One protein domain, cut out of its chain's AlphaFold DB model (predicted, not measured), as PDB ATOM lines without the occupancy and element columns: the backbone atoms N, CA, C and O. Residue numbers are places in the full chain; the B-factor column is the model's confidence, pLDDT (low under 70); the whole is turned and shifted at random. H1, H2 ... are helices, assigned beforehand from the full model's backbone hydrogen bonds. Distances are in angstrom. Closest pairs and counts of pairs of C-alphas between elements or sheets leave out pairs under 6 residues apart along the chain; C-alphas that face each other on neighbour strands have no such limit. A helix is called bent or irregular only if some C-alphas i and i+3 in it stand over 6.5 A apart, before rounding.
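This is residues 36 to 142 and 178 to 236 of the 246 residues of an uncharacterized protein of Phycisphaerae bacterium (UniProt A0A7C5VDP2). Three long helices, H1, H2 and H5, run side by side as a rod, with H2 in the middle and H1 and H5 on different sides of it. H3 turns back from the last residues of H2 and slants away, while the small H4 and a long loop, residues 187 to 206, lead into H5. The 166 printed residues include five named helices, H1 to H5 in chain order, and no named strand, and the class is all helix. The whole is loose, with a radius of gyration of the C-alphas of 19.8 A and spans of 66 by 29 by 26 A.

H1, residues 36 to 70, touches H2, residues 80 to 118, at a shallow tilt of 24 degrees, opposite ways, a helical hairpin; their closest C-alphas are those of Ile 45 and Ser 109, 5.8 A apart. H2 is the hub, touching three helices. H3, residues 124 to 142, touches H2 with residues 127 to 135 alone, at a steep tilt of 53 degrees, opposite ways; the closest C-alphas are those of Ser 115 and Val 131, 5.9 A apart. H4, residues 183 to 186, is close to H2 but not clearly touching it, with the C-alphas of Gly 96 and Thr 186 6.8 A apart. H5, residues 207 to 236, touches H2 at a shallow tilt of 15 degrees, the same way, and the closest C-alphas, those of Ala 117 and Gly 232, are 4.0 A apart. Helix packing is mostly aligned, but only just, with 2 of 3 pairs at a shallow tilt. H1 and H5 are near each other; H1 and H3 are apart, as are H3 and H5. Every O i to N i+4 pair is within hydrogen-bond range in H5, against 29 of 31 in H1, 34 of 35 in H2 and 13 of 15 in H3; H4 is too short for such a pair.

H1 begins at C-alpha 36, (-21.195, -10.321, 43.916), and is 48.9 A long, with a kink of 30 degrees near residue 64; it is irregular, but only just, as C-alphas 65 and 68 are 6.8 A apart. H2 is 57.4 A long and begins at C-alpha 80, (2.707, 29.753, 10.747). H3 is 28.3 A long and H4 5.2 A. H5, 42.7 A long, ends at C-alpha 236, (-27.474, -7.052, 53.432). Residues 191 to 192 pair with residues 205 to 206, parallel.

The C-alphas farthest apart, those of Ile 78 and Phe 236, are 66.1 A apart. Residues 143 to 177 are not printed, and C-alphas 142 and 178 are 6.4 A apart across the cut. The link from H2 to H3 is tight, that from H1 to H2 short and that from H4 to H5 long. The mean pLDDT of the printed part is 80.8, and 13 residues are under 70, among them residues 183 to 189.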
ATOM      1  N   VAL A  36     -20.088 -10.608  44.839       76.62
ATOM      2  CA  VAL A  36     -21.195 -10.321  43.916       76.62
ATOM      3  C   VAL A  36     -21.502  -8.822  43.897       76.62
ATOM      4  O   VAL A  36     -21.590  -8.228  42.824       76.62
ATOM      5  N   LEU A  37     -21.594  -8.187  45.072       81.06
ATOM      6  CA  LEU A  37     -21.879  -6.751  45.181       81.06
ATOM      7  C   LEU A  37     -20.762  -5.897  44.564       81.06
ATOM      8  O   LEU A  37     -21.029  -5.006  43.756       81.06
ATOM      9  N   VAL A  38     -19.506  -6.191  44.916       84.25
ATOM     10  CA  VAL A  38     -18.333  -5.483  44.385       84.25
ATOM     11  C   VAL A  38     -18.182  -5.746  42.888       84.25
ATOM     12  O   VAL A  38     -17.935  -4.808  42.137       84.25
ATOM     13  N   GLY A  39     -18.394  -6.984  42.430       82.56
ATOM     14  CA  GLY A  39     -18.362  -7.330  41.008       82.56
ATOM     15  C   GLY A  39     -19.396  -6.555  40.192       82.56
ATOM     16  O   GLY A  39     -19.052  -5.982  39.159       82.56
ATOM     17  N   LYS A  40     -20.636  -6.448  40.691       80.00
ATOM     18  CA  LYS A  40     -21.695  -5.640  40.065       80.00
ATOM     19  C   LYS A  40     -21.300  -4.166  39.983       80.00
ATOM     20  O   LYS A  40     -21.420  -3.555  38.926       80.00
ATOM     21  N   TYR A  41     -20.796  -3.607  41.079       84.12
ATOM     22  CA  TYR A  41     -20.356  -2.215  41.123       84.12
ATOM     23  C   TYR A  41     -19.211  -1.933  40.138       84.12
ATOM     24  O   TYR A  41     -19.308  -1.004  39.337       84.12
ATOM     25  N   VAL A  42     -18.168  -2.769  40.129       88.31
ATOM     26  CA  VAL A  42     -17.028  -2.641  39.208       88.31
ATOM     27  C   VAL A  42     -17.477  -2.770  37.752       88.31
ATOM     28  O   VAL A  42     -17.053  -1.975  36.916       88.31
ATOM     29  N   GLY A  43     -18.377  -3.710  37.447       82.50
ATOM     30  CA  GLY A  43     -18.954  -3.856  36.110       82.50
ATOM     31  C   GLY A  43     -19.684  -2.592  35.644       82.50
ATOM     32  O   GLY A  43     -19.435  -2.111  34.538       82.50
ATOM     33  N   ILE A  44     -20.518  -2.002  36.508       82.62
ATOM     34  CA  ILE A  44     -21.238  -0.753  36.211       82.62
ATOM     35  C   ILE A  44     -20.258   0.404  35.978       82.62
ATOM     36  O   ILE A  44     -20.421   1.161  35.022       82.62
ATOM     37  N   ILE A  45     -19.226   0.538  36.812       84.06
ATOM     38  CA  ILE A  45     -18.223   1.600  36.665       84.06
ATOM     39  C   ILE A  45     -17.417   1.448  35.375       84.06
ATOM     40  O   ILE A  45     -17.143   2.452  34.718       84.06
ATOM     41  N   LEU A  46     -17.021   0.225  35.009       85.06
ATOM     42  CA  LEU A  46     -16.278  -0.032  33.772       85.06
ATOM     43  C   LEU A  46     -17.140   0.258  32.541       85.06
ATOM     44  O   LEU A  46     -16.677   0.919  31.614       85.06
ATOM     45  N   ALA A  47     -18.410  -0.155  32.555       83.00
ATOM     46  CA  ALA A  47     -19.360   0.200  31.505       83.00
ATOM     47  C   ALA A  47     -19.542   1.725  31.403       83.00
ATOM     48  O   ALA A  47     -19.504   2.287  30.307       83.00
ATOM     49  N   ALA A  48     -19.654   2.416  32.542       82.50
ATOM     50  CA  ALA A  48     -19.710   3.873  32.586       82.50
ATOM     51  C   ALA A  48     -18.412   4.527  32.083       82.50
ATOM     52  O   ALA A  48     -18.478   5.530  31.377       82.50
ATOM     53  N   ALA A  49     -17.240   3.961  32.390       86.25
ATOM     54  CA  ALA A  49     -15.951   4.445  31.898       86.25
ATOM     55  C   ALA A  49     -15.890   4.386  30.369       86.25
ATOM     56  O   ALA A  49     -15.523   5.368  29.729       86.25
ATOM     57  N   LEU A  50     -16.317   3.266  29.777       87.25
ATOM     58  CA  LEU A  50     -16.384   3.098  28.324       87.25
ATOM     59  C   LEU A  50     -17.389   4.057  27.677       87.25
ATOM     60  O   LEU A  50     -17.090   4.650  26.640       87.25
ATOM     61  N   ALA A  51     -18.554   4.260  28.297       81.94
ATOM     62  CA  ALA A  51     -19.545   5.217  27.811       81.94
ATOM     63  C   ALA A  51     -19.005   6.657  27.845       81.94
ATOM     64  O   ALA A  51     -19.114   7.379  26.852       81.94
ATOM     65  N   VAL A  52     -18.366   7.064  28.948       84.50
ATOM     66  CA  VAL A  52     -17.747   8.392  29.089       84.50
ATOM     67  C   VAL A  52     -16.578   8.560  28.124       84.50
ATOM     68  O   VAL A  52     -16.460   9.618  27.517       84.50
ATOM     69  N   ALA A  53     -15.750   7.535  27.918       89.81
ATOM     70  CA  ALA A  53     -14.667   7.568  26.938       89.81
ATOM     71  C   ALA A  53     -15.204   7.731  25.508       89.81
ATOM     72  O   ALA A  53     -14.697   8.552  24.747       89.81
ATOM     73  N   THR A  54     -16.272   7.007  25.162       89.69
ATOM     74  CA  THR A  54     -16.914   7.093  23.843       89.69
ATOM     75  C   THR A  54     -17.524   8.476  23.613       89.69
ATOM     76  O   THR A  54     -17.252   9.116  22.599       89.69
ATOM     77  N   LEU A  55     -18.298   8.988  24.576       88.00
ATOM     78  CA  LEU A  55     -18.864  10.339  24.507       88.00
ATOM     79  C   LEU A  55     -17.777  11.418  24.522       88.00
ATOM     80  O   LEU A  55     -17.881  12.400  23.794       88.00
ATOM     81  N   GLY A  56     -16.723  11.229  25.313       89.31
ATOM     82  CA  GLY A  56     -15.569  12.118  25.384       89.31
ATOM     83  C   GLY A  56     -14.816  12.199  24.061       89.31
ATOM     84  O   GLY A  56     -14.468  13.292  23.622       89.31
ATOM     85  N   PHE A  57     -14.640  11.065  23.381       91.06
ATOM     86  CA  PHE A  57     -14.053  11.012  22.046       91.06
ATOM     87  C   PHE A  57     -14.906  11.772  21.023       91.06
ATOM     88  O   PHE A  57     -14.390  12.622  20.297       91.06
ATOM     89  N   VAL A  58     -16.223  11.534  21.015       92.44
ATOM     90  CA  VAL A  58     -17.159  12.261  20.143       92.44
ATOM     91  C   VAL A  58     -17.130  13.763  20.436       92.44
ATOM     92  O   VAL A  58     -17.058  14.564  19.508       92.44
ATOM     93  N   LEU A  59     -17.127  14.163  21.710       88.38
ATOM     94  CA  LEU A  59     -17.033  15.570  22.106       88.38
ATOM     95  C   LEU A  59     -15.719  16.202  21.649       88.38
ATOM     96  O   LEU A  59     -15.744  17.302  21.106       88.38
ATOM     97  N   CYS A  60     -14.592  15.505  21.796       88.88
ATOM     98  CA  CYS A  60     -13.298  15.988  21.325       88.88
ATOM     99  C   CYS A  60     -13.299  16.208  19.805       88.88
ATOM    100  O   CYS A  60     -12.800  17.232  19.338       88.88
ATOM    101  N   LEU A  61     -13.904  15.296  19.036       90.62
ATOM    102  CA  LEU A  61     -14.034  15.429  17.583       90.62
ATOM    103  C   LEU A  61     -14.940  16.610  17.197       90.62
ATOM    104  O   LEU A  61     -14.573  17.425  16.350       90.62
ATOM    105  N   CYS A  62     -16.090  16.747  17.862       88.81
ATOM    106  CA  CYS A  62     -17.002  17.874  17.669       88.81
ATOM    107  C   CYS A  62     -16.316  19.212  17.969       88.81
ATOM    108  O   CYS A  62     -16.415  20.149  17.177       88.81
ATOM    109  N   THR A  63     -15.586  19.303  19.080       86.38
ATOM    110  CA  THR A  63     -14.815  20.494  19.449       86.38
ATOM    111  C   THR A  63     -13.719  20.783  18.424       86.38
ATOM    112  O   THR A  63     -13.554  21.930  18.012       86.38
ATOM    113  N   TRP A  64     -13.014  19.761  17.939       84.50
ATOM    114  CA  TRP A  64     -11.951  19.923  16.947       84.50
ATOM    115  C   TRP A  64     -12.437  20.549  15.632       84.50
ATOM    116  O   TRP A  64     -11.753  21.413  15.067       84.50
ATOM    117  N   TRP A  65     -13.615  20.132  15.159       84.94
ATOM    118  CA  TRP A  65     -14.245  20.686  13.956       84.94
ATOM    119  C   TRP A  65     -14.917  22.038  14.178       84.94
ATOM    120  O   TRP A  65     -14.958  22.840  13.251       84.94
ATOM    121  N   ARG A  66     -15.408  22.314  15.387       85.50
ATOM    122  CA  ARG A  66     -16.145  23.544  15.691       85.50
ATOM    123  C   ARG A  66     -15.261  24.757  16.012       85.50
ATOM    124  O   ARG A  66     -15.662  25.888  15.768       85.50
ATOM    125  N   ILE A  67     -14.044  24.560  16.519       82.62
ATOM    126  CA  ILE A  67     -13.164  25.681  16.907       82.62
ATOM    127  C   ILE A  67     -12.844  26.649  15.748       82.62
ATOM    128  O   ILE A  67     -12.971  27.854  15.954       82.62
ATOM    129  N   PRO A  68     -12.470  26.199  14.535       78.75
ATOM    130  CA  PRO A  68     -12.158  27.127  13.447       78.75
ATOM    131  C   PRO A  68     -13.326  28.048  13.076       78.75
ATOM    132  O   PRO A  68     -13.111  29.218  12.766       78.75
ATOM    133  N   THR A  69     -14.561  27.535  13.135       79.25
ATOM    134  CA  THR A  69     -15.761  28.317  12.818       79.25
ATOM    135  C   THR A  69     -16.093  29.325  13.911       79.25
ATOM    136  O   THR A  69     -16.443  30.456  13.593       79.25
ATOM    137  N   ASP A  70     -15.949  28.941  15.182       77.81
ATOM    138  CA  ASP A  70     -16.333  29.791  16.317       77.81
ATOM    139  C   ASP A  70     -15.363  30.974  16.514       77.81
ATOM    140  O   ASP A  70     -15.790  32.057  16.906       77.81
ATOM    141  N   TYR A  71     -14.075  30.801  16.193       76.75
ATOM    142  CA  TYR A  71     -13.062  31.861  16.320       76.75
ATOM    143  C   TYR A  71     -12.804  32.636  15.016       76.75
ATOM    144  O   TYR A  71     -11.962  33.529  15.002       76.75
ATOM    145  N   MET A  72     -13.521  32.318  13.929       74.94
ATOM    146  CA  MET A  72     -13.329  32.911  12.593       74.94
ATOM    147  C   MET A  72     -11.866  32.857  12.107       74.94
ATOM    148  O   MET A  72     -11.419  33.732  11.368       74.94
ATOM    149  N   ILE A  73     -11.112  31.832  12.519       73.38
ATOM    150  CA  ILE A  73      -9.710  31.653  12.125       73.38
ATOM    151  C   ILE A  73      -9.661  30.736  10.905       73.38
ATOM    152  O   ILE A  73     -10.240  29.644  10.892       73.38
ATOM    153  N   ASN A  74      -8.944  31.164   9.868       74.00
ATOM    154  CA  ASN A  74      -8.821  30.410   8.630       74.00
ATOM    155  C   ASN A  74      -7.986  29.141   8.840       74.00
ATOM    156  O   ASN A  74      -6.766  29.169   8.802       74.00
ATOM    157  N   ALA A  75      -8.633  27.979   8.950       67.81
ATOM    158  CA  ALA A  75      -7.943  26.684   9.071       67.81
ATOM    159  C   ALA A  75      -7.115  26.261   7.836       67.81
ATOM    160  O   ALA A  75      -6.527  25.182   7.838       67.81
ATOM    161  N   ARG A  76      -7.114  27.067   6.766       70.88
ATOM    162  CA  ARG A  76      -6.381  26.835   5.512       70.88
ATOM    163  C   ARG A  76      -5.299  27.885   5.246       70.88
ATOM    164  O   ARG A  76      -4.765  27.916   4.139       70.88
ATOM    165  N   SER A  77      -5.016  28.774   6.196       73.44
ATOM    166  CA  SER A  77      -3.924  29.726   6.029       73.44
ATOM    167  C   SER A  77      -2.569  29.019   6.047       73.44
ATOM    168  O   SER A  77      -2.395  27.965   6.656       73.44
ATOM    169  N   ILE A  78      -1.617  29.592   5.311       69.88
ATOM    170  CA  ILE A  78      -0.222  29.127   5.227       69.88
ATOM    171  C   ILE A  78       0.643  29.873   6.266       69.88
ATOM    172  O   ILE A  78       1.815  29.556   6.445       69.88
ATOM    173  N   ASP A  79       0.071  30.860   6.970       84.12
ATOM    174  CA  ASP A  79       0.773  31.609   8.010       84.12
ATOM    175  C   ASP A  79       0.987  30.732   9.253       84.12
ATOM    176  O   ASP A  79       0.048  30.244   9.889       84.12
ATOM    177  N   GLU A  80       2.253  30.559   9.616       83.00
ATOM    178  CA  GLU A  80       2.707  29.753  10.747       83.00
ATOM    179  C   GLU A  80       2.145  30.278  12.083       83.00
ATOM    180  O   GLU A  80       1.887  29.504  13.012       83.00
ATOM    181  N   ARG A  81       1.873  31.590  12.168       81.50
ATOM    182  CA  ARG A  81       1.278  32.227  13.353       81.50
ATOM    183  C   ARG A  81      -0.178  31.818  13.565       81.50
ATOM    184  O   ARG A  81      -0.551  31.487  14.690       81.50
ATOM    185  N   GLU A  82      -0.985  31.800  12.506       81.38
ATOM    186  CA  GLU A  82      -2.401  31.412  12.583       81.38
ATOM    187  C   GLU A  82      -2.560  29.912  12.878       81.38
ATOM    188  O   GLU A  82      -3.403  29.518  13.688       81.38
ATOM    189  N   ILE A  83      -1.698  29.071  12.293       80.81
ATOM    190  CA  ILE A  83      -1.654  27.626  12.576       80.81
ATOM    191  C   ILE A  83      -1.336  27.379  14.055       80.81
ATOM    192  O   ILE A  83      -1.990  26.555  14.705       80.81
ATOM    193  N   ARG A  84      -0.364  28.115  14.609       83.62
ATOM    194  CA  ARG A  84      -0.016  28.025  16.028       83.62
ATOM    195  C   ARG A  84      -1.178  28.464  16.921       83.62
ATOM    196  O   ARG A  84      -1.533  27.728  17.837       83.62
ATOM    197  N   GLN A  85      -1.827  29.590  16.624       83.38
ATOM    198  CA  GLN A  85      -2.996  30.060  17.381       83.38
ATOM    199  C   GLN A  85      -4.137  29.033  17.385       83.38
ATOM    200  O   GLN A  85      -4.683  28.720  18.442       83.38
ATOM    201  N   LEU A  86      -4.464  28.439  16.231       84.50
ATOM    202  CA  LEU A  86      -5.469  27.371  16.134       84.50
ATOM    203  C   LEU A  86      -5.142  26.179  17.035       84.50
ATOM    204  O   LEU A  86      -6.038  25.619  17.678       84.50
ATOM    205  N   TRP A  87      -3.874  25.770  17.070       84.12
ATOM    206  CA  TRP A  87      -3.428  24.682  17.934       84.12
ATOM    207  C   TRP A  87      -3.555  25.051  19.414       84.12
ATOM    208  O   TRP A  87      -4.058  24.246  20.195       84.12
ATOM    209  N   GLU A  88      -3.204  26.282  19.788       85.38
ATOM    210  CA  GLU A  88      -3.321  26.785  21.160       85.38
ATOM    211  C   GLU A  88      -4.784  26.835  21.636       85.38
ATOM    212  O   GLU A  88      -5.090  26.342  22.724       85.38
ATOM    213  N   TYR A  89      -5.723  27.310  20.804       84.44
ATOM    214  CA  TYR A  89      -7.161  27.262  21.116       84.44
ATOM    215  C   TYR A  89      -7.676  25.827  21.274       84.44
ATOM    216  O   TYR A  89      -8.453  25.539  22.189       84.44
ATOM    217  N   ARG A  90      -7.246  24.900  20.409       85.88
ATOM    218  CA  ARG A  90      -7.610  23.475  20.505       85.88
ATOM    219  C   ARG A  90      -7.081  22.840  21.781       85.88
ATOM    220  O   ARG A  90      -7.843  22.186  22.493       85.88
ATOM    221  N   ALA A  91      -5.809  23.068  22.087       85.00
ATOM    222  CA  ALA A  91      -5.166  22.547  23.281       85.00
ATOM    223  C   ALA A  91      -5.852  23.068  24.553       85.00
ATOM    224  O   ALA A  91      -6.133  22.282  25.455       85.00
ATOM    225  N   MET A  92      -6.220  24.352  24.591       83.31
ATOM    226  CA  MET A  92      -6.956  24.959  25.702       83.31
ATOM    227  C   MET A  92      -8.319  24.284  25.949       83.31
ATOM    228  O   MET A  92      -8.628  23.923  27.084       83.31
ATOM    229  N   HIS A  93      -9.133  24.068  24.907       84.00
ATOM    230  CA  HIS A  93     -10.448  23.432  25.078       84.00
ATOM    231  C   HIS A  93     -10.316  21.967  25.506       84.00
ATOM    232  O   HIS A  93     -11.024  21.523  26.408       84.00
ATOM    233  N   ILE A  94      -9.384  21.219  24.909       85.88
ATOM    234  CA  ILE A  94      -9.137  19.815  25.272       85.88
ATOM    235  C   ILE A  94      -8.644  19.711  26.723       85.88
ATOM    236  O   ILE A  94      -9.119  18.850  27.468       85.88
ATOM    237  N   ALA A  95      -7.766  20.622  27.154       85.00
ATOM    238  CA  ALA A  95      -7.264  20.677  28.524       85.00
ATOM    239  C   ALA A  95      -8.371  20.917  29.567       85.00
ATOM    240  O   ALA A  95      -8.234  20.460  30.698       85.00
ATOM    241  N   GLY A  96      -9.475  21.579  29.201       83.94
ATOM    242  CA  GLY A  96     -10.656  21.727  30.063       83.94
ATOM    243  C   GLY A  96     -11.638  20.559  29.989       83.94
ATOM    244  O   GLY A  96     -12.238  20.178  30.997       83.94
ATOM    245  N   LEU A  97     -11.783  19.958  28.805       86.88
ATOM    246  CA  LEU A  97     -12.701  18.845  28.573       86.88
ATOM    247  C   LEU A  97     -12.268  17.580  29.316       86.88
ATOM    248  O   LEU A  97     -13.100  16.943  29.962       86.88
ATOM    249  N   VAL A  98     -10.981  17.227  29.281       88.88
ATOM    250  CA  VAL A  98     -10.484  15.987  29.906       88.88
ATOM    251  C   VAL A  98     -10.781  15.932  31.417       88.88
ATOM    252  O   VAL A  98     -11.434  14.977  31.843       88.88
ATOM    253  N   PRO A  99     -10.423  16.944  32.234       89.25
ATOM    254  CA  PRO A  99     -10.784  16.983  33.653       89.25
ATOM    255  C   PRO A  99     -12.293  16.882  33.898       89.25
ATOM    256  O   PRO A  99     -12.730  16.203  34.826       89.25
ATOM    257  N   SER A 100     -13.100  17.528  33.049       86.69
ATOM    258  CA  SER A 100     -14.559  17.507  33.184       86.69
ATOM    259  C   SER A 100     -15.155  16.116  32.942       86.69
ATOM    260  O   SER A 100     -16.069  15.708  33.657       86.69
ATOM    261  N   LEU A 101     -14.597  15.345  32.001       88.56
ATOM    262  CA  LEU A 101     -15.002  13.960  31.746       88.56
ATOM    263  C   LEU A 101     -14.633  13.043  32.916       88.56
ATOM    264  O   LEU A 101     -15.439  12.202  33.311       88.56
ATOM    265  N   VAL A 102     -13.443  13.229  33.498       91.19
ATOM    266  CA  VAL A 102     -13.006  12.456  34.670       91.19
ATOM    267  C   VAL A 102     -13.945  12.687  35.854       91.19
ATOM    268  O   VAL A 102     -14.378  11.729  36.493       91.19
ATOM    269  N   LEU A 103     -14.318  13.938  36.131       87.62
ATOM    270  CA  LEU A 103     -15.265  14.227  37.206       87.62
ATOM    271  C   LEU A 103     -16.668  13.693  36.923       87.62
ATOM    272  O   LEU A 103     -17.284  13.127  37.823       87.62
ATOM    273  N   ALA A 104     -17.154  13.802  35.684       84.75
ATOM    274  CA  ALA A 104     -18.436  13.217  35.300       84.75
ATOM    275  C   ALA A 104     -18.456  11.699  35.549       84.75
ATOM    276  O   ALA A 104     -19.443  11.157  36.049       84.75
ATOM    277  N   TRP A 105     -17.347  11.008  35.272       85.50
ATOM    278  CA  TRP A 105     -17.208   9.591  35.595       85.50
ATOM    279  C   TRP A 105     -17.230   9.323  37.109       85.50
ATOM    280  O   TRP A 105     -17.936   8.413  37.551       85.50
ATOM    281  N   PHE A 106     -16.548  10.135  37.925       88.12
ATOM    282  CA  PHE A 106     -16.637  10.026  39.387       88.12
ATOM    283  C   PHE A 106     -18.059  10.267  39.913       88.12
ATOM    284  O   PHE A 106     -18.518   9.537  40.792       88.12
ATOM    285  N   GLN A 107     -18.787  11.226  39.341       85.00
ATOM    286  CA  GLN A 107     -20.186  11.480  39.683       85.00
ATOM    287  C   GLN A 107     -21.060  10.246  39.422       85.00
ATOM    288  O   GLN A 107     -21.858   9.850  40.276       85.00
ATOM    289  N   ILE A 108     -20.888   9.609  38.257       84.00
ATOM    290  CA  ILE A 108     -21.595   8.372  37.899       84.00
ATOM    291  C   ILE A 108     -21.205   7.237  38.852       84.00
ATOM    292  O   ILE A 108     -22.075   6.497  39.301       84.00
ATOM    293  N   SER A 109     -19.924   7.124  39.205       85.88
ATOM    294  CA  SER A 109     -19.419   6.118  40.144       85.88
ATOM    295  C   SER A 109     -20.057   6.232  41.535       85.88
ATOM    296  O   SER A 109     -20.480   5.226  42.107       85.88
ATOM    297  N   VAL A 110     -20.209   7.451  42.062       86.44
ATOM    298  CA  VAL A 110     -20.892   7.698  43.343       86.44
ATOM    299  C   VAL A 110     -22.369   7.301  43.272       86.44
ATOM    300  O   VAL A 110     -22.867   6.593  44.146       86.44
ATOM    301  N   LEU A 111     -23.071   7.698  42.209       81.81
ATOM    302  CA  LEU A 111     -24.479   7.335  42.011       81.81
ATOM    303  C   LEU A 111     -24.669   5.828  41.832       81.81
ATOM    304  O   LEU A 111     -25.632   5.263  42.350       81.81
ATOM    305  N   ALA A 112     -23.743   5.169  41.136       83.81
ATOM    306  CA  ALA A 112     -23.732   3.724  40.979       83.81
ATOM    307  C   ALA A 112     -23.555   3.023  42.331       83.81
ATOM    308  O   ALA A 112     -24.275   2.068  42.607       83.81
ATOM    309  N   ALA A 113     -22.670   3.519  43.203       85.06
ATOM    310  CA  ALA A 113     -22.474   2.962  44.543       85.06
ATOM    311  C   ALA A 113     -23.759   3.049  45.378       85.06
ATOM    312  O   ALA A 113     -24.181   2.058  45.975       85.06
ATOM    313  N   VAL A 114     -24.428   4.206  45.355       83.75
ATOM    314  CA  VAL A 114     -25.711   4.403  46.046       83.75
ATOM    315  C   VAL A 114     -26.805   3.509  45.455       83.75
ATOM    316  O   VAL A 114     -27.525   2.849  46.199       83.75
ATOM    317  N   SER A 115     -26.908   3.422  44.127       82.06
ATOM    318  CA  SER A 115     -27.884   2.559  43.451       82.06
ATOM    319  C   SER A 115     -27.693   1.082  43.794       82.06
ATOM    320  O   SER A 115     -28.667   0.370  44.042       82.06
ATOM    321  N   VAL A 116     -26.443   0.616  43.834       81.62
ATOM    322  CA  VAL A 116     -26.099  -0.760  44.210       81.62
ATOM    323  C   VAL A 116     -26.424  -1.011  45.684       81.62
ATOM    324  O   VAL A 116     -27.005  -2.048  46.004       81.62
ATOM    325  N   ALA A 117     -26.138  -0.055  46.571       83.62
ATOM    326  CA  ALA A 117     -26.480  -0.152  47.988       83.62
ATOM    327  C   ALA A 117     -28.001  -0.232  48.213       83.62
ATOM    328  O   ALA A 117     -28.467  -1.105  48.943       83.62
ATOM    329  N   ILE A 118     -28.791   0.613  47.545       79.25
ATOM    330  CA  ILE A 118     -30.261   0.623  47.654       79.25
ATOM    331  C   ILE A 118     -30.872  -0.653  47.059       79.25
ATOM    332  O   ILE A 118     -31.786  -1.239  47.650       79.25
ATOM    333  N   SER A 119     -30.315  -1.149  45.951       78.94
ATOM    334  CA  SER A 119     -30.733  -2.400  45.302       78.94
ATOM    335  C   SER A 119     -30.627  -3.636  46.204       78.94
ATOM    336  O   SER A 119     -31.206  -4.666  45.871       78.94
ATOM    337  N   THR A 120     -29.890  -3.574  47.321       77.62
ATOM    338  CA  THR A 120     -29.783  -4.697  48.273       77.62
ATOM    339  C   THR A 120     -31.049  -4.909  49.109       77.62
ATOM    340  O   THR A 120     -31.301  -6.007  49.612       77.62
ATOM    341  N   ARG A 121     -31.859  -3.859  49.279       72.38
ATOM    342  CA  ARG A 121     -33.055  -3.864  50.135       72.38
ATOM    343  C   ARG A 121     -34.333  -3.686  49.340       72.38
ATOM    344  O   ARG A 121     -35.360  -4.241  49.722       72.38
ATOM    345  N   VAL A 122     -34.262  -2.917  48.265       73.25
ATOM    346  CA  VAL A 122     -35.430  -2.451  47.537       73.25
ATOM    347  C   VAL A 122     -35.507  -3.149  46.182       73.25
ATOM    348  O   VAL A 122     -34.482  -3.376  45.538       73.25
ATOM    349  N   SER A 123     -36.726  -3.491  45.748       74.06
ATOM    350  CA  SER A 123     -36.951  -4.002  44.401       74.06
ATOM    351  C   SER A 123     -36.481  -2.996  43.358       74.06
ATOM    352  O   SER A 123     -36.460  -1.776  43.537       74.06
ATOM    353  N   LEU A 124     -36.104  -3.549  42.226       62.75
ATOM    354  CA  LEU A 124     -35.463  -2.848  41.139       62.75
ATOM    355  C   LEU A 124     -36.365  -1.777  40.490       62.75
ATOM    356  O   LEU A 124     -35.896  -0.678  40.196       62.75
ATOM    357  N   VAL A 125     -37.681  -2.016  40.474       71.88
ATOM    358  CA  VAL A 125     -38.715  -1.040  40.075       71.88
ATOM    359  C   VAL A 125     -38.680   0.231  40.934       71.88
ATOM    360  O   VAL A 125     -38.932   1.324  40.434       71.88
ATOM    361  N   VAL A 126     -38.343   0.117  42.221       71.56
ATOM    362  CA  VAL A 126     -38.294   1.256  43.153       71.56
ATOM    363  C   VAL A 126     -36.882   1.853  43.237       71.56
ATOM    364  O   VAL A 126     -36.727   3.048  43.496       71.56
ATOM    365  N   ASN A 127     -35.837   1.067  42.959       75.75
ATOM    366  CA  ASN A 127     -34.457   1.555  42.938       75.75
ATOM    367  C   ASN A 127     -34.268   2.685  41.909       75.75
ATOM    368  O   ASN A 127     -33.688   3.718  42.234       75.75
ATOM    369  N   LEU A 128     -34.814   2.545  40.695       69.62
ATOM    370  CA  LEU A 128     -34.681   3.561  39.640       69.62
ATOM    371  C   LEU A 128     -35.214   4.949  40.025       69.62
ATOM    372  O   LEU A 128     -34.429   5.902  39.991       69.62
ATOM    373  N   PRO A 129     -36.490   5.109  40.423       73.38
ATOM    374  CA  PRO A 129     -36.992   6.408  40.851       73.38
ATOM    375  C   PRO A 129     -36.243   6.929  42.081       73.38
ATOM    376  O   PRO A 129     -35.988   8.127  42.168       73.38
ATOM    377  N   THR A 130     -35.800   6.054  42.986       76.31
ATOM    378  CA  THR A 130     -35.009   6.470  44.154       76.31
ATOM    379  C   THR A 130     -33.662   7.065  43.744       76.31
ATOM    380  O   THR A 130     -33.296   8.134  44.222       76.31
ATOM    381  N   VAL A 131     -32.938   6.439  42.814       75.94
ATOM    382  CA  VAL A 131     -31.660   6.964  42.302       75.94
ATOM    383  C   VAL A 131     -31.857   8.299  41.590       75.94
ATOM    384  O   VAL A 131     -31.034   9.198  41.747       75.94
ATOM    385  N   ILE A 132     -32.961   8.470  40.857       72.62
ATOM    386  CA  ILE A 132     -33.313   9.754  40.235       72.62
ATOM    387  C   ILE A 132     -33.553  10.821  41.306       72.62
ATOM    388  O   ILE A 132     -33.028  11.928  41.194       72.62
ATOM    389  N   LEU A 133     -34.303  10.498  42.361       76.44
ATOM    390  CA  LEU A 133     -34.532  11.417  43.475       76.44
ATOM    391  C   LEU A 133     -33.228  11.771  44.190       76.44
ATOM    392  O   LEU A 133     -33.008  12.942  44.487       76.44
ATOM    393  N   VAL A 134     -32.331  10.805  44.394       79.25
ATOM    394  CA  VAL A 134     -30.995  11.042  44.960       79.25
ATOM    395  C   VAL A 134     -30.154  11.923  44.038       79.25
ATOM    396  O   VAL A 134     -29.489  12.835  44.518       79.25
ATOM    397  N   TYR A 135     -30.203  11.715  42.720       79.88
ATOM    398  CA  TYR A 135     -29.515  12.569  41.752       79.88
ATOM    399  C   TYR A 135     -30.032  14.011  41.793       79.88
ATOM    400  O   TYR A 135     -29.241  14.957  41.808       79.88
ATOM    401  N   ILE A 136     -31.354  14.193  41.826       75.25
ATOM    402  CA  ILE A 136     -31.970  15.518  41.923       75.25
ATOM    403  C   ILE A 136     -31.596  16.161  43.257       75.25
ATOM    404  O   ILE A 136     -31.100  17.281  43.264       75.25
ATOM    405  N   ALA A 137     -31.760  15.450  44.372       74.62
ATOM    406  CA  ALA A 137     -31.425  15.939  45.704       74.62
ATOM    407  C   ALA A 137     -29.936  16.311  45.822       74.62
ATOM    408  O   ALA A 137     -29.611  17.403  46.290       74.62
ATOM    409  N   GLY A 138     -29.030  15.474  45.309       73.94
ATOM    410  CA  GLY A 138     -27.591  15.742  45.282       73.94
ATOM    411  C   GLY A 138     -27.226  16.981  44.457       73.94
ATOM    412  O   GLY A 138     -26.354  17.747  44.854       73.94
ATOM    413  N   ASN A 139     -27.937  17.249  43.358       75.94
ATOM    414  CA  ASN A 139     -27.758  18.487  42.587       75.94
ATOM    415  C   ASN A 139     -28.409  19.709  43.248       75.94
ATOM    416  O   ASN A 139     -27.884  20.812  43.144       75.94
ATOM    417  N   LEU A 140     -29.546  19.540  43.928       73.06
ATOM    418  CA  LEU A 140     -30.210  20.613  44.679       73.06
ATOM    419  C   LEU A 140     -29.418  21.033  45.915       73.06
ATOM    420  O   LEU A 140     -29.589  22.150  46.400       73.06
ATOM    421  N   THR A 141     -28.517  20.170  46.381       67.81
ATOM    422  CA  THR A 141     -27.644  20.440  47.520       67.81
ATOM    423  C   THR A 141     -26.826  21.724  47.310       67.81
ATOM    424  O   THR A 141     -26.654  22.476  48.266       67.81
ATOM    425  N   ARG A 142     -26.493  22.087  46.059       67.25
ATOM    426  CA  ARG A 142     -25.864  23.377  45.701       67.25
ATOM    427  C   ARG A 142     -26.587  24.613  46.238       67.25
ATOM    428  O   ARG A 142     -25.973  25.616  46.579       67.25
ATOM    429  N   GLU A 178     -22.292  18.268  43.232       72.56
ATOM    430  CA  GLU A 178     -21.724  19.518  42.705       72.56
ATOM    431  C   GLU A 178     -20.189  19.534  42.728       72.56
ATOM    432  O   GLU A 178     -19.571  20.147  41.863       72.56
ATOM    433  N   VAL A 179     -19.554  18.810  43.657       75.88
ATOM    434  CA  VAL A 179     -18.084  18.691  43.711       75.88
ATOM    435  C   VAL A 179     -17.520  18.081  42.415       75.88
ATOM    436  O   VAL A 179     -16.362  18.301  42.068       75.88
ATOM    437  N   PHE A 180     -18.342  17.367  41.645       76.56
ATOM    438  CA  PHE A 180     -17.958  16.814  40.348       76.56
ATOM    439  C   PHE A 180     -18.244  17.750  39.161       76.56
ATOM    440  O   PHE A 180     -17.986  17.376  38.018       76.56
ATOM    441  N   ASP A 181     -18.736  18.969  39.389       77.88
ATOM    442  CA  ASP A 181     -18.923  19.956  38.329       77.88
ATOM    443  C   ASP A 181     -17.759  20.964  38.297       77.88
ATOM    444  O   ASP A 181     -17.422  21.608  39.291       77.88
ATOM    445  N   LEU A 182     -17.130  21.108  37.128       74.38
ATOM    446  CA  LEU A 182     -16.072  22.096  36.871       74.38
ATOM    447  C   LEU A 182     -16.591  23.367  36.193       74.38
ATOM    448  O   LEU A 182     -15.841  24.338  36.088       74.38
ATOM    449  N   LYS A 183     -17.853  23.386  35.746       69.31
ATOM    450  CA  LYS A 183     -18.426  24.466  34.926       69.31
ATOM    451  C   LYS A 183     -18.262  25.841  35.558       69.31
ATOM    452  O   LYS A 183     -17.894  26.787  34.872       69.31
ATOM    453  N   THR A 184     -18.460  25.944  36.870       63.91
ATOM    454  CA  THR A 184     -18.339  27.211  37.604       63.91
ATOM    455  C   THR A 184     -16.929  27.803  37.536       63.91
ATOM    456  O   THR A 184     -16.773  29.010  37.670       63.91
ATOM    457  N   ARG A 185     -15.892  26.991  37.297       62.66
ATOM    458  CA  ARG A 185     -14.514  27.480  37.155       62.66
ATOM    459  C   ARG A 185     -14.079  27.589  35.700       62.66
ATOM    460  O   ARG A 185     -13.455  28.578  35.345       62.66
ATOM    461  N   THR A 186     -14.433  26.631  34.847       65.38
ATOM    462  CA  THR A 186     -13.932  26.576  33.461       65.38
ATOM    463  C   THR A 186     -14.735  27.400  32.456       65.38
ATOM    464  O   THR A 186     -14.226  27.674  31.377       65.38
ATOM    465  N   ILE A 187     -15.973  27.803  32.770       61.88
ATOM    466  CA  ILE A 187     -16.794  28.626  31.859       61.88
ATOM    467  C   ILE A 187     -16.445  30.114  31.977       61.88
ATOM    468  O   ILE A 187     -16.475  30.833  30.983       61.88
ATOM    469  N   TYR A 188     -16.113  30.580  33.184       62.78
ATOM    470  CA  TYR A 188     -15.878  32.002  33.459       62.78
ATOM    471  C   TYR A 188     -14.405  32.413  33.393       62.78
ATOM    472  O   TYR A 188     -14.103  33.599  33.489       62.78
ATOM    473  N   SER A 189     -13.492  31.456  33.224       65.00
ATOM    474  CA  SER A 189     -12.056  31.711  33.146       65.00
ATOM    475  C   SER A 189     -11.414  30.897  32.027       65.00
ATOM    476  O   SER A 189     -11.877  29.810  31.676       65.00
ATOM    477  N   ARG A 190     -10.343  31.441  31.443       75.38
ATOM    478  CA  ARG A 190      -9.516  30.724  30.468       75.38
ATOM    479  C   ARG A 190      -8.601  29.733  31.194       75.38
ATOM    480  O   ARG A 190      -8.359  29.876  32.385       75.38
ATOM    481  N   ILE A 191      -8.093  28.723  30.491       79.50
ATOM    482  CA  ILE A 191      -7.178  27.730  31.066       79.50
ATOM    483  C   ILE A 191      -5.754  28.109  30.676       79.50
ATOM    484  O   ILE A 191      -5.430  28.145  29.488       79.50
ATOM    485  N   ALA A 192      -4.915  28.374  31.675       78.19
ATOM    486  CA  ALA A 192      -3.516  28.713  31.466       78.19
ATOM    487  C   ALA A 192      -2.735  27.447  31.103       78.19
ATOM    488  O   ALA A 192      -2.489  26.583  31.953       78.19
ATOM    489  N   LEU A 193      -2.362  27.330  29.827       79.12
ATOM    490  CA  LEU A 193      -1.568  26.223  29.304       79.12
ATOM    491  C   LEU A 193      -0.141  26.704  29.015       79.12
ATOM    492  O   LEU A 193       0.063  27.628  28.224       79.12
ATOM    493  N   ALA A 194       0.846  26.073  29.655       75.75
ATOM    494  CA  ALA A 194       2.258  26.419  29.492       75.75
ATOM    495  C   ALA A 194       2.684  26.338  28.012       75.75
ATOM    496  O   ALA A 194       2.393  25.357  27.331       75.75
ATOM    497  N   GLY A 195       3.370  27.376  27.523       70.62
ATOM    498  CA  GLY A 195       3.835  27.468  26.131       70.62
ATOM    499  C   GLY A 195       2.815  28.016  25.121       70.62
ATOM    500  O   GLY A 195       3.122  28.066  23.930       70.62
ATOM    501  N   THR A 196       1.637  28.452  25.583       80.56
ATOM    502  CA  THR A 196       0.590  29.082  24.754       80.56
ATOM    503  C   THR A 196       0.367  30.547  25.124       80.56
ATOM    504  O   THR A 196       0.752  30.977  26.213       80.56
ATOM    505  N   MET A 197      -0.338  31.294  24.271       75.06
ATOM    506  CA  MET A 197      -0.768  32.677  24.527       75.06
ATOM    507  C   MET A 197      -1.617  32.864  25.801       75.06
ATOM    508  O   MET A 197      -1.821  33.994  26.234       75.06
ATOM    509  N   PHE A 198      -2.116  31.781  26.407       76.81
ATOM    510  CA  PHE A 198      -2.923  31.807  27.632       76.81
ATOM    511  C   PHE A 198      -2.099  31.620  28.914       76.81
ATOM    512  O   PHE A 198      -2.665  31.653  30.003       76.81
ATOM    513  N   ALA A 199      -0.785  31.389  28.811       74.06
ATOM    514  CA  ALA A 199       0.072  31.112  29.965       74.06
ATOM    515  C   ALA A 199       0.242  32.314  30.914       74.06
ATOM    516  O   ALA A 199       0.435  32.113  32.109       74.06
ATOM    517  N   GLU A 200       0.171  33.542  30.391       72.38
ATOM    518  CA  GLU A 200       0.415  34.787  31.139       72.38
ATOM    519  C   GLU A 200      -0.876  35.542  31.513       72.38
ATOM    520  O   GLU A 200      -0.824  36.653  32.039       72.38
ATOM    521  N   ASP A 201      -2.052  34.965  31.242       75.31
ATOM    522  CA  ASP A 201      -3.334  35.613  31.527       75.31
ATOM    523  C   ASP A 201      -3.634  35.574  33.040       75.31
ATOM    524  O   ASP A 201      -3.758  34.509  33.643       75.31
ATOM    525  N   VAL A 202      -3.759  36.754  33.659       71.31
ATOM    526  CA  VAL A 202      -3.933  36.935  35.116       71.31
ATOM    527  C   VAL A 202      -5.220  36.285  35.635       71.31
ATOM    528  O   VAL A 202      -5.286  35.875  36.792       71.31
ATOM    529  N   ASN A 203      -6.244  36.169  34.786       74.81
ATOM    530  CA  ASN A 203      -7.535  35.584  35.152       74.81
ATOM    531  C   ASN A 203      -7.666  34.109  34.744       74.81
ATOM    532  O   ASN A 203      -8.752  33.540  34.874       74.81
ATOM    533  N   ALA A 204      -6.609  33.494  34.204       76.00
ATOM    534  CA  ALA A 204      -6.658  32.115  33.746       76.00
ATOM    535  C   ALA A 204      -6.353  31.120  34.874       76.00
ATOM    536  O   ALA A 204      -5.421  31.285  35.657       76.00
ATOM    537  N   VAL A 205      -7.141  30.048  34.939       80.50
ATOM    538  CA  VAL A 205      -6.952  28.968  35.911       80.50
ATOM    539  C   VAL A 205      -5.882  28.019  35.398       80.50
ATOM    540  O   VAL A 205      -5.920  27.569  34.248       80.50
ATOM    541  N   THR A 206      -4.925  27.680  36.256       83.75
ATOM    542  CA  THR A 206      -3.819  26.804  35.867       83.75
ATOM    543  C   THR A 206      -4.271  25.350  35.749       83.75
ATOM    544  O   THR A 206      -5.094  24.855  36.523       83.75
ATOM    545  N   VAL A 207      -3.679  24.610  34.807       83.12
ATOM    546  CA  VAL A 207      -3.947  23.167  34.654       83.12
ATOM    547  C   VAL A 207      -3.656  22.400  35.952       83.12
ATOM    548  O   VAL A 207      -4.402  21.489  36.313       83.12
ATOM    549  N   GLY A 208      -2.623  22.802  36.700       84.69
ATOM    550  CA  GLY A 208      -2.280  22.197  37.990       84.69
ATOM    551  C   GLY A 208      -3.383  22.345  39.043       84.69
ATOM    552  O   GLY A 208      -3.700  21.383  39.745       84.69
ATOM    553  N   GLU A 209      -4.026  23.511  39.130       84.62
ATOM    554  CA  GLU A 209      -5.146  23.731  40.053       84.62
ATOM    555  C   GLU A 209      -6.370  22.892  39.695       84.62
ATOM    556  O   GLU A 209      -7.028  22.360  40.594       84.62
ATOM    557  N   ILE A 210      -6.649  22.732  38.397       86.06
ATOM    558  CA  ILE A 210      -7.748  21.892  37.914       86.06
ATOM    559  C   ILE A 210      -7.505  20.439  38.325       86.06
ATOM    560  O   ILE A 210      -8.376  19.825  38.938       86.06
ATOM    561  N   TRP A 211      -6.316  19.892  38.067       87.62
ATOM    562  CA  TRP A 211      -5.999  18.511  38.447       87.62
ATOM    563  C   TRP A 211      -5.960  18.299  39.957       87.62
ATOM    564  O   TRP A 211      -6.415  17.261  40.435       87.62
ATOM    565  N   ARG A 212      -5.498  19.290  40.729       88.38
ATOM    566  CA  ARG A 212      -5.585  19.245  42.194       88.38
ATOM    567  C   ARG A 212      -7.038  19.157  42.657       88.38
ATOM    568  O   ARG A 212      -7.347  18.358  43.538       88.38
ATOM    569  N   TYR A 213      -7.932  19.936  42.050       86.88
ATOM    570  CA  TYR A 213      -9.363  19.851  42.332       86.88
ATOM    571  C   TYR A 213      -9.936  18.480  41.965       86.88
ATOM    572  O   TYR A 213     -10.617  17.878  42.790       86.88
ATOM    573  N   VAL A 214      -9.606  17.955  40.780       89.44
ATOM    574  CA  VAL A 214     -10.014  16.606  40.359       89.44
ATOM    575  C   VAL A 214      -9.539  15.546  41.348       89.44
ATOM    576  O   VAL A 214     -10.308  14.654  41.687       89.44
ATOM    577  N   GLY A 215      -8.311  15.661  41.859       89.69
ATOM    578  CA  GLY A 215      -7.779  14.754  42.873       89.69
ATOM    579  C   GLY A 215      -8.580  14.788  44.175       89.69
ATOM    580  O   GLY A 215      -8.978  13.740  44.677       89.69
ATOM    581  N   ILE A 216      -8.876  15.981  44.699       87.44
ATOM    582  CA  ILE A 216      -9.661  16.144  45.936       87.44
ATOM    583  C   ILE A 216     -11.098  15.638  45.743       87.44
ATOM    584  O   ILE A 216     -11.604  14.877  46.569       87.44
ATOM    585  N   ALA A 217     -11.744  16.014  44.638       86.88
ATOM    586  CA  ALA A 217     -13.084  15.559  44.285       86.88
ATOM    587  C   ALA A 217     -13.136  14.034  44.091       86.88
ATOM    588  O   ALA A 217     -14.054  13.374  44.573       86.88
ATOM    589  N   GLY A 218     -12.125  13.460  43.438       88.19
ATOM    590  CA  GLY A 218     -11.981  12.019  43.252       88.19
ATOM    591  C   GLY A 218     -11.823  11.275  44.578       88.19
ATOM    592  O   GLY A 218     -12.513  10.282  44.797       88.19
ATOM    593  N   LEU A 219     -10.992  11.780  45.497       89.94
ATOM    594  CA  LEU A 219     -10.855  11.219  46.849       89.94
ATOM    595  C   LEU A 219     -12.185  11.239  47.606       89.94
ATOM    596  O   LEU A 219     -12.570  10.226  48.189       89.94
ATOM    597  N   TYR A 220     -12.910  12.359  47.550       87.50
ATOM    598  CA  TYR A 220     -14.256  12.461  48.111       87.50
ATOM    599  C   TYR A 220     -15.208  11.421  47.494       87.50
ATOM    600  O   TYR A 220     -15.903  10.711  48.220       87.50
ATOM    601  N   GLY A 221     -15.197  11.267  46.166       87.00
ATOM    602  CA  GLY A 221     -16.029  10.291  45.465       87.00
ATOM    603  C   GLY A 221     -15.725   8.845  45.845       87.00
ATOM    604  O   GLY A 221     -16.647   8.077  46.111       87.00
ATOM    605  N   VAL A 222     -14.446   8.476  45.939       89.62
ATOM    606  CA  VAL A 222     -14.019   7.134  46.370       89.62
ATOM    607  C   VAL A 222     -14.411   6.874  47.824       89.62
ATOM    608  O   VAL A 222     -14.938   5.802  48.129       89.62
ATOM    609  N   ALA A 223     -14.202   7.845  48.717       89.06
ATOM    610  CA  ALA A 223     -14.584   7.723  50.121       89.06
ATOM    611  C   ALA A 223     -16.101   7.533  50.275       89.06
ATOM    612  O   ALA A 223     -16.542   6.600  50.949       89.06
ATOM    613  N   TYR A 224     -16.899   8.355  49.590       86.62
ATOM    614  CA  TYR A 224     -18.356   8.261  49.638       86.62
ATOM    615  C   TYR A 224     -18.869   6.960  49.005       86.62
ATOM    616  O   TYR A 224     -19.737   6.302  49.572       86.62
ATOM    617  N   ALA A 225     -18.317   6.541  47.864       87.69
ATOM    618  CA  ALA A 225     -18.679   5.273  47.238       87.69
ATOM    619  C   ALA A 225     -18.369   4.077  48.151       87.69
ATOM    620  O   ALA A 225     -19.203   3.187  48.313       87.69
ATOM    621  N   THR A 226     -17.202   4.083  48.801       88.56
ATOM    622  CA  THR A 226     -16.812   3.050  49.771       88.56
ATOM    623  C   THR A 226     -17.769   3.026  50.959       88.56
ATOM    624  O   THR A 226     -18.229   1.956  51.352       88.56
ATOM    625  N   PHE A 227     -18.129   4.198  51.494       88.44
ATOM    626  CA  PHE A 227     -19.119   4.325  52.560       88.44
ATOM    627  C   PHE A 227     -20.494   3.787  52.134       88.44
ATOM    628  O   PHE A 227     -21.067   2.956  52.835       88.44
ATOM    629  N   ALA A 228     -20.999   4.183  50.964       85.88
ATOM    630  CA  ALA A 228     -22.288   3.728  50.448       85.88
ATOM    631  C   ALA A 228     -22.325   2.203  50.260       85.88
ATOM    632  O   ALA A 228     -23.286   1.548  50.665       85.88
ATOM    633  N   LEU A 229     -21.257   1.615  49.712       85.44
ATOM    634  CA  LEU A 229     -21.136   0.163  49.576       85.44
ATOM    635  C   LEU A 229     -21.028  -0.534  50.934       85.44
ATOM    636  O   LEU A 229     -21.644  -1.581  51.113       85.44
ATOM    637  N   ALA A 230     -20.304   0.037  51.899       86.50
ATOM    638  CA  ALA A 230     -20.225  -0.492  53.260       86.50
ATOM    639  C   ALA A 230     -21.597  -0.501  53.948       86.50
ATOM    640  O   ALA A 230     -21.988  -1.516  54.524       86.50
ATOM    641  N   VAL A 231     -22.368   0.580  53.812       84.44
ATOM    642  CA  VAL A 231     -23.758   0.648  54.286       84.44
ATOM    643  C   VAL A 231     -24.621  -0.404  53.586       84.44
ATOM    644  O   VAL A 231     -25.347  -1.137  54.255       84.44
ATOM    645  N   GLY A 232     -24.503  -0.550  52.263       79.56
ATOM    646  CA  GLY A 232     -25.188  -1.604  51.507       79.56
ATOM    647  C   GLY A 232     -24.841  -3.017  51.995       79.56
ATOM    648  O   GLY A 232     -25.724  -3.863  52.128       79.56
ATOM    649  N   MET A 233     -23.574  -3.266  52.337       81.44
ATOM    650  CA  MET A 233     -23.117  -4.544  52.893       81.44
ATOM    651  C   MET A 233     -23.694  -4.820  54.287       81.44
ATOM    652  O   MET A 233     -24.189  -5.922  54.527       81.44
ATOM    653  N   LEU A 234     -23.681  -3.833  55.190       80.62
ATOM    654  CA  LEU A 234     -24.280  -3.961  56.527       80.62
ATOM    655  C   LEU A 234     -25.787  -4.218  56.440       80.62
ATOM    656  O   LEU A 234     -26.329  -5.095  57.115       80.62
ATOM    657  N   LEU A 235     -26.469  -3.496  55.551       73.81
ATOM    658  CA  LEU A 235     -27.884  -3.706  55.297       73.81
ATOM    659  C   LEU A 235     -28.156  -5.103  54.733       73.81
ATOM    660  O   LEU A 235     -29.190  -5.670  55.056       73.81
ATOM    661  N   PHE A 236     -27.266  -5.699  53.947       70.62
ATOM    662  CA  PHE A 236     -27.474  -7.052  53.432       70.62
ATOM    663  C   PHE A 236     -27.474  -8.121  54.543       70.62
ATOM    664  O   PHE A 236     -28.296  -9.034  54.515       70.62
TER     665      PHE A 236